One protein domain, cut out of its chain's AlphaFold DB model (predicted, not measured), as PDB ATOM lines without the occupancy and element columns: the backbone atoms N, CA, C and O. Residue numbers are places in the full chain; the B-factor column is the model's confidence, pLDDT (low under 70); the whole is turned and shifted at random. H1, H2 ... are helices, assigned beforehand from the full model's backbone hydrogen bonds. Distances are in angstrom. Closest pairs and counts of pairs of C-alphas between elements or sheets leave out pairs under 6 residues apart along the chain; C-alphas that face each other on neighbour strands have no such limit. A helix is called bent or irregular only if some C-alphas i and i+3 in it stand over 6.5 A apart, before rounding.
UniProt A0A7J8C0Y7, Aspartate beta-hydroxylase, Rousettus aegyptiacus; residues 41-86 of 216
ATOM      1  N   ALA A  41     -15.047  40.437  68.584       80.50
ATOM      2  CA  ALA A  41     -15.206  39.761  67.300       80.50
ATOM      3  C   ALA A  41     -16.671  39.389  67.022       80.50
ATOM      4  O   ALA A  41     -17.115  39.560  65.901       80.50
ATOM      5  N   VAL A  42     -17.431  38.951  68.032       76.81
ATOM      6  CA  VAL A  42     -18.865  38.649  67.916       76.81
ATOM      7  C   VAL A  42     -19.661  39.918  67.637       76.81
ATOM      8  O   VAL A  42     -20.477  39.884  66.743       76.81
ATOM      9  N   VAL A  43     -19.388  41.054  68.286       77.88
ATOM     10  CA  VAL A  43     -20.058  42.334  67.950       77.88
ATOM     11  C   VAL A  43     -19.681  42.833  66.547       77.88
ATOM     12  O   VAL A  43     -20.490  43.464  65.876       77.88
ATOM     13  N   TRP A  44     -18.454  42.558  66.095       73.06
ATOM     14  CA  TRP A  44     -18.008  42.908  64.744       73.06
ATOM     15  C   TRP A  44     -18.607  41.980  63.675       73.06
ATOM     16  O   TRP A  44     -18.930  42.437  62.588       73.06
ATOM     17  N   PHE A  45     -18.784  40.697  63.999       61.91
ATOM     18  CA  PHE A  45     -19.337  39.648  63.137       61.91
ATOM     19  C   PHE A  45     -20.872  39.638  63.128       61.91
ATOM     20  O   PHE A  45     -21.456  39.334  62.102       61.91
ATOM     21  N   ASP A  46     -21.532  40.029  64.220       63.41
ATOM     22  CA  ASP A  46     -22.989  40.250  64.313       63.41
ATOM     23  C   ASP A  46     -23.437  41.481  63.498       63.41
ATOM     24  O   ASP A  46     -24.617  41.667  63.237       63.41
ATOM     25  N   LEU A  47     -22.478  42.305  63.051       56.94
ATOM     26  CA  LEU A  47     -22.678  43.395  62.091       56.94
ATOM     27  C   LEU A  47     -22.207  43.041  60.670       56.94
ATOM     28  O   LEU A  47     -22.385  43.832  59.750       56.94
ATOM     29  N   VAL A  48     -21.575  41.881  60.465       61.53
ATOM     30  CA  VAL A  48     -21.372  41.375  59.106       61.53
ATOM     31  C   VAL A  48     -22.745  40.913  58.652       61.53
ATOM     32  O   VAL A  48     -23.217  39.879  59.110       61.53
ATOM     33  N   ASP A  49     -23.401  41.721  57.825       61.41
ATOM     34  CA  ASP A  49     -24.728  41.457  57.282       61.41
ATOM     35  C   ASP A  49     -24.789  40.036  56.685       61.41
ATOM     36  O   ASP A  49     -24.374  39.790  55.550       61.41
ATOM     37  N   TYR A  50     -25.316  39.074  57.456       53.88
ATOM     38  CA  TYR A  50     -25.541  37.701  56.980       53.88
ATOM     39  C   TYR A  50     -26.520  37.656  55.822       53.88
ATOM     40  O   TYR A  50     -26.516  36.701  55.058       53.88
ATOM     41  N   GLU A  51     -27.323  38.702  55.669       59.44
ATOM     42  CA  GLU A  51     -28.223  38.890  54.541       59.44
ATOM     43  C   GLU A  51     -27.443  38.990  53.221       59.44
ATOM     44  O   GLU A  51     -27.869  38.430  52.216       59.44
ATOM     45  N   GLU A  52     -26.256  39.607  53.214       59.47
ATOM     46  CA  GLU A  52     -25.438  39.735  52.000       59.47
ATOM     47  C   GLU A  52     -24.713  38.423  51.655       59.47
ATOM     48  O   GLU A  52     -24.606  38.051  50.484       59.47
ATOM     49  N   VAL A  53     -24.255  37.668  52.663       55.41
ATOM     50  CA  VAL A  53     -23.608  36.359  52.441       55.41
ATOM     51  C   VAL A  53     -24.607  35.221  52.194       55.41
ATOM     52  O   VAL A  53     -24.269  34.292  51.461       55.41
ATOM     53  N   LEU A  54     -25.835  35.301  52.717       57.47
ATOM     54  CA  LEU A  54     -26.939  34.379  52.402       57.47
ATOM     55  C   LEU A  54     -27.656  34.750  51.097       57.47
ATOM     56  O   LEU A  54     -28.127  33.862  50.392       57.47
ATOM     57  N   GLY A  55     -27.636  36.023  50.694       56.31
ATOM     58  CA  GLY A  55     -28.118  36.465  49.382       56.31
ATOM     59  C   GLY A  55     -27.349  35.849  48.208       56.31
ATOM     60  O   GLY A  55     -27.837  35.836  47.082       56.31
ATOM     61  N   LYS A  56     -26.165  35.275  48.462       60.16
ATOM     62  CA  LYS A  56     -25.394  34.525  47.463       60.16
ATOM     63  C   LYS A  56     -25.844  33.067  47.302       60.16
ATOM     64  O   LYS A  56     -25.509  32.463  46.287       60.16
ATOM     65  N   LEU A  57     -26.593  32.520  48.267       57.47
ATOM     66  CA  LEU A  57     -27.307  31.247  48.114       57.47
ATOM     67  C   LEU A  57     -28.658  31.449  47.414       57.47
ATOM     68  O   LEU A  57     -29.022  30.621  46.595       57.47
ATOM     69  N   GLY A  58     -29.325  32.588  47.636       61.34
ATOM     70  CA  GLY A  58     -30.590  32.926  46.968       61.34
ATOM     71  C   GLY A  58     -30.494  33.133  45.449       61.34
ATOM     72  O   GLY A  58     -31.508  33.202  44.776       61.34
ATOM     73  N   VAL A  59     -29.287  33.215  44.872       71.50
ATOM     74  CA  VAL A  59     -29.112  33.181  43.402       71.50
ATOM     75  C   VAL A  59     -29.385  31.779  42.837       71.50
ATOM     76  O   VAL A  59     -29.650  31.642  41.647       71.50
ATOM     77  N   TYR A  60     -29.295  30.750  43.681       72.12
ATOM     78  CA  TYR A  60     -29.552  29.358  43.323       72.12
ATOM     79  C   TYR A  60     -30.915  28.850  43.817       72.12
ATOM     80  O   TYR A  60     -31.238  27.713  43.497       72.12
ATOM     81  N   ASP A  61     -31.671  29.681  44.545       83.06
ATOM     82  CA  ASP A  61     -33.100  29.509  44.847       83.06
ATOM     83  C   ASP A  61     -33.883  29.869  43.574       83.06
ATOM     84  O   ASP A  61     -34.170  31.035  43.276       83.06
ATOM     85  N   ALA A  62     -34.057  28.870  42.718       84.94
ATOM     86  CA  ALA A  62     -34.656  29.024  41.406       84.94
ATOM     87  C   ALA A  62     -36.189  29.031  41.483       84.94
ATOM     88  O   ALA A  62     -36.833  29.572  40.576       84.94
ATOM     89  N   ASP A  63     -36.775  28.454  42.536       84.25
ATOM     90  CA  ASP A  63     -38.225  28.378  42.710       84.25
ATOM     91  C   ASP A  63     -38.815  29.449  43.659       84.25
ATOM     92  O   ASP A  63     -40.007  29.773  43.556       84.25
ATOM     93  N   GLY A  64     -37.967  30.112  44.450       85.44
ATOM     94  CA  GLY A  64     -38.272  31.281  45.268       85.44
ATOM     95  C   GLY A  64     -38.806  30.960  46.663       85.44
ATOM     96  O   GLY A  64     -39.551  31.787  47.213       85.44
ATOM     97  N   ASP A  65     -38.510  29.782  47.212       86.50
ATOM     98  CA  ASP A  65     -39.007  29.339  48.517       86.50
ATOM     99  C   ASP A  65     -38.065  29.644  49.701       86.50
ATOM    100  O   ASP A  65     -38.512  29.674  50.858       86.50
ATOM    101  N   GLY A  66     -36.828  30.056  49.410       84.06
ATOM    102  CA  GLY A  66     -35.870  30.583  50.376       84.06
ATOM    103  C   GLY A  66     -34.874  29.568  50.942       84.06
ATOM    104  O   GLY A  66     -34.107  29.938  51.844       84.06
ATOM    105  N   ASP A  67     -34.831  28.337  50.435       84.88
ATOM    106  CA  ASP A  67     -33.717  27.414  50.650       84.88
ATOM    107  C   ASP A  67     -33.108  26.899  49.335       84.88
ATOM    108  O   ASP A  67     -33.404  27.415  48.272       84.88
ATOM    109  N   PHE A  68     -32.079  26.046  49.425       86.38
ATOM    110  CA  PHE A  68     -31.524  25.366  48.250       86.38
ATOM    111  C   PHE A  68     -31.840  23.881  48.372       86.38
ATOM    112  O   PHE A  68     -31.218  23.188  49.194       86.38
ATOM    113  N   ASP A  69     -32.777  23.391  47.574       88.56
ATOM    114  CA  ASP A  69     -33.293  22.035  47.672       88.56
ATOM    115  C   ASP A  69     -33.308  21.284  46.317       88.56
ATOM    116  O   ASP A  69     -32.522  21.545  45.400       88.56
ATOM    117  N   VAL A  70     -34.092  20.207  46.225       89.25
ATOM    118  CA  VAL A  70     -34.159  19.385  45.005       89.25
ATOM    119  C   VAL A  70     -34.979  20.066  43.912       89.25
ATOM    120  O   VAL A  70     -34.739  19.805  42.726       89.25
ATOM    121  N   ASP A  71     -35.942  20.893  44.297       89.88
ATOM    122  CA  ASP A  71     -36.809  21.600  43.375       89.88
ATOM    123  C   ASP A  71     -36.011  22.693  42.643       89.88
ATOM    124  O   ASP A  71     -36.086  22.754  41.410       89.88
ATOM    125  N   ASP A  72     -35.068  23.363  43.313       90.94
ATOM    126  CA  ASP A  72     -34.097  24.260  42.663       90.94
ATOM    127  C   ASP A  72     -33.231  23.565  41.618       90.94
ATOM    128  O   ASP A  72     -33.092  24.006  40.470       90.94
ATOM    129  N   ALA A  73     -32.642  22.428  41.998       89.00
ATOM    130  CA  ALA A  73     -31.775  21.664  41.111       89.00
ATOM    131  C   ALA A  73     -32.531  21.186  39.864       89.00
ATOM    132  O   ALA A  73     -31.948  21.054  38.786       89.00
ATOM    133  N   LYS A  74     -33.830  20.916  40.008       89.75
ATOM    134  CA  LYS A  74     -34.697  20.490  38.917       89.75
ATOM    135  C   LYS A  74     -35.043  21.642  37.980       89.75
ATOM    136  O   LYS A  74     -34.995  21.420  36.774       89.75
ATOM    137  N   VAL A  75     -35.349  22.829  38.503       84.69
ATOM    138  CA  VAL A  75     -35.600  24.026  37.682       84.69
ATOM    139  C   VAL A  75     -34.353  24.379  36.867       84.69
ATOM    140  O   VAL A  75     -34.432  24.511  35.648       84.69
ATOM    141  N   LEU A  76     -33.171  24.380  37.493       84.50
ATOM    142  CA  LEU A  76     -31.901  24.623  36.794       84.50
ATOM    143  C   LEU A  76     -31.584  23.556  35.734       84.50
ATOM    144  O   LEU A  76     -31.014  23.852  34.684       84.50
ATOM    145  N   LEU A  77     -31.937  22.297  35.996       82.12
ATOM    146  CA  LEU A  77     -31.731  21.194  35.059       82.12
ATOM    147  C   LEU A  77     -32.735  21.217  33.899       82.12
ATOM    148  O   LEU A  77     -32.377  20.825  32.790       82.12
ATOM    149  N   GLU A  78     -33.963  21.678  34.128       81.62
ATOM    150  CA  GLU A  78     -34.951  21.923  33.076       81.62
ATOM    151  C   GLU A  78     -34.500  23.058  32.145       81.62
ATOM    152  O   GLU A  78     -34.542  22.883  30.926       81.62
ATOM    153  N   ASP A  79     -33.976  24.156  32.697       76.75
ATOM    154  CA  ASP A  79     -33.403  25.263  31.919       76.75
ATOM    155  C   ASP A  79     -32.203  24.804  31.073       76.75
ATOM    156  O   ASP A  79     -32.140  25.084  29.872       76.75
ATOM    157  N   LEU A  80     -31.293  24.008  31.650       74.88
ATOM    158  CA  LEU A  80     -30.161  23.422  30.920       74.88
ATOM    159  C   LEU A  80     -30.605  22.440  29.823       74.88
ATOM    160  O   LEU A  80     -30.013  22.400  28.746       74.88
ATOM    161  N   GLN A  81     -31.651  21.646  30.062       68.31
ATOM    162  CA  GLN A  81     -32.182  20.718  29.056       68.31
ATOM    163  C   GLN A  81     -32.914  21.440  27.925       68.31
ATOM    164  O   GLN A  81     -32.858  21.000  26.776       68.31
ATOM    165  N   GLN A  82     -33.581  22.555  28.221       61.25
ATOM    166  CA  GLN A  82     -34.192  23.407  27.206       61.25
ATOM    167  C   GLN A  82     -33.134  24.094  26.327       61.25
ATOM    168  O   GLN A  82     -33.379  24.325  25.140       61.25
ATOM    169  N   GLU A  83     -31.948  24.361  26.879       58.50
ATOM    170  CA  GLU A  83     -30.777  24.809  26.124       58.50
ATOM    171  C   GLU A  83     -30.176  23.684  25.255       58.50
ATOM    172  O   GLU A  83     -29.774  23.933  24.116       58.50
ATOM    173  N   GLU A  84     -30.184  22.430  25.731       57.94
ATOM    174  CA  GLU A  84     -29.610  21.274  25.019       57.94
ATOM    175  C   GLU A  84     -30.510  20.718  23.887       57.94
ATOM    176  O   GLU A  84     -29.996  20.191  22.898       57.94
ATOM    177  N   ASP A  85     -31.842  20.866  23.971       53.19
ATOM    178  CA  ASP A  85     -32.804  20.301  22.996       53.19
ATOM    179  C   ASP A  85     -33.286  21.305  21.914       53.19
ATOM    180  O   ASP A  85     -34.240  21.065  21.164       53.19
ATOM    181  N   GLY A  86     -32.618  22.457  21.785       46.62
ATOM    182  CA  GLY A  86     -32.846  23.438  20.717       46.62
ATOM    183  C   GLY A  86     -31.860  23.276  19.548       46.62
ATOM    184  O   GLY A  86     -30.655  23.168  19.774       46.62
TER     185      GLY A  86
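AT A GLANCE: This is residues 41 to 86 of the 216 residues of the protein "Aspartate beta-hydroxylase" of Rousettus aegyptiacus (UniProt A0A7J8C0Y7). This is a long, thin rod with no packed core: one long helix, H3, makes one end, the looping residues 55 to 69 fill the middle, and a thin string of chain with two short helices, H2 and then H1, runs out to the other end. The helices are strung one after another and none touches another. The printed part has 46 residues with three named helices, H1, H2 and H3 in that order along the chain, and no named strand; the class is all helix. The whole is extended, with a radius of gyration of the C-alphas of 15.6 A, and the C-alphas span 52 by 17 by 12 A.

HOW THE PARTS SIT: Look first at the longest helix, H3, residues 70 to 84, whose centre is at (-33.070, 22.537, 34.928); it touches no helix. Its residues 77 to 84, with 85 and 86 after them, stand free. Go back along the chain through residues 55 to 69, whose C-alphas lie 3 to 10 A from the mean of all C-alphas, and you reach H2, residues 50 to 54, centred at (-25.950, 37.413, 53.673). H2 and H3 are apart, with no C-alpha of the one within 8 A of the other. Farther back is H1, residues 41 to 45, centred at (-18.295, 40.660, 66.209), which is apart from H2 and from H3 by the same measure. Residues 41 to 53, of which 41 to 45 belong to H1 and 50 to 53 belong to H2, stand free. In the backbones of H1, H2 and H3, every O i to N i+4 pair is within hydrogen-bond range.

IN THESE COORDINATES: Find C-alpha 70, of Val 70, at (-34.159, 19.385, 45.005); from there H3 runs 20.6 A to C-alpha 84, of Glu 84, at (-29.610, 21.274, 25.019), with z falling along the way. H2 begins at Tyr 50 and ends at Leu 54, five residues. For H1, find C-alpha 41, of Ala 41, at (-15.206, 39.761, 67.300); this helix of five residues ends at Phe 45. No helix is bent or irregular.

THE WHOLE: The two C-alphas farthest apart are those of Val 43 and Gly 86, at 52.5 A. The printed part runs from 41 to 86 and has no cut. The link from H1 to H2, with 4 residues, is tight; the link from H2 to H3, with 15 residues, is long. The mean pLDDT of the printed part is 72.3, and the model's confidence is low, under 70, at residues 45 to 58 and 81 to 86.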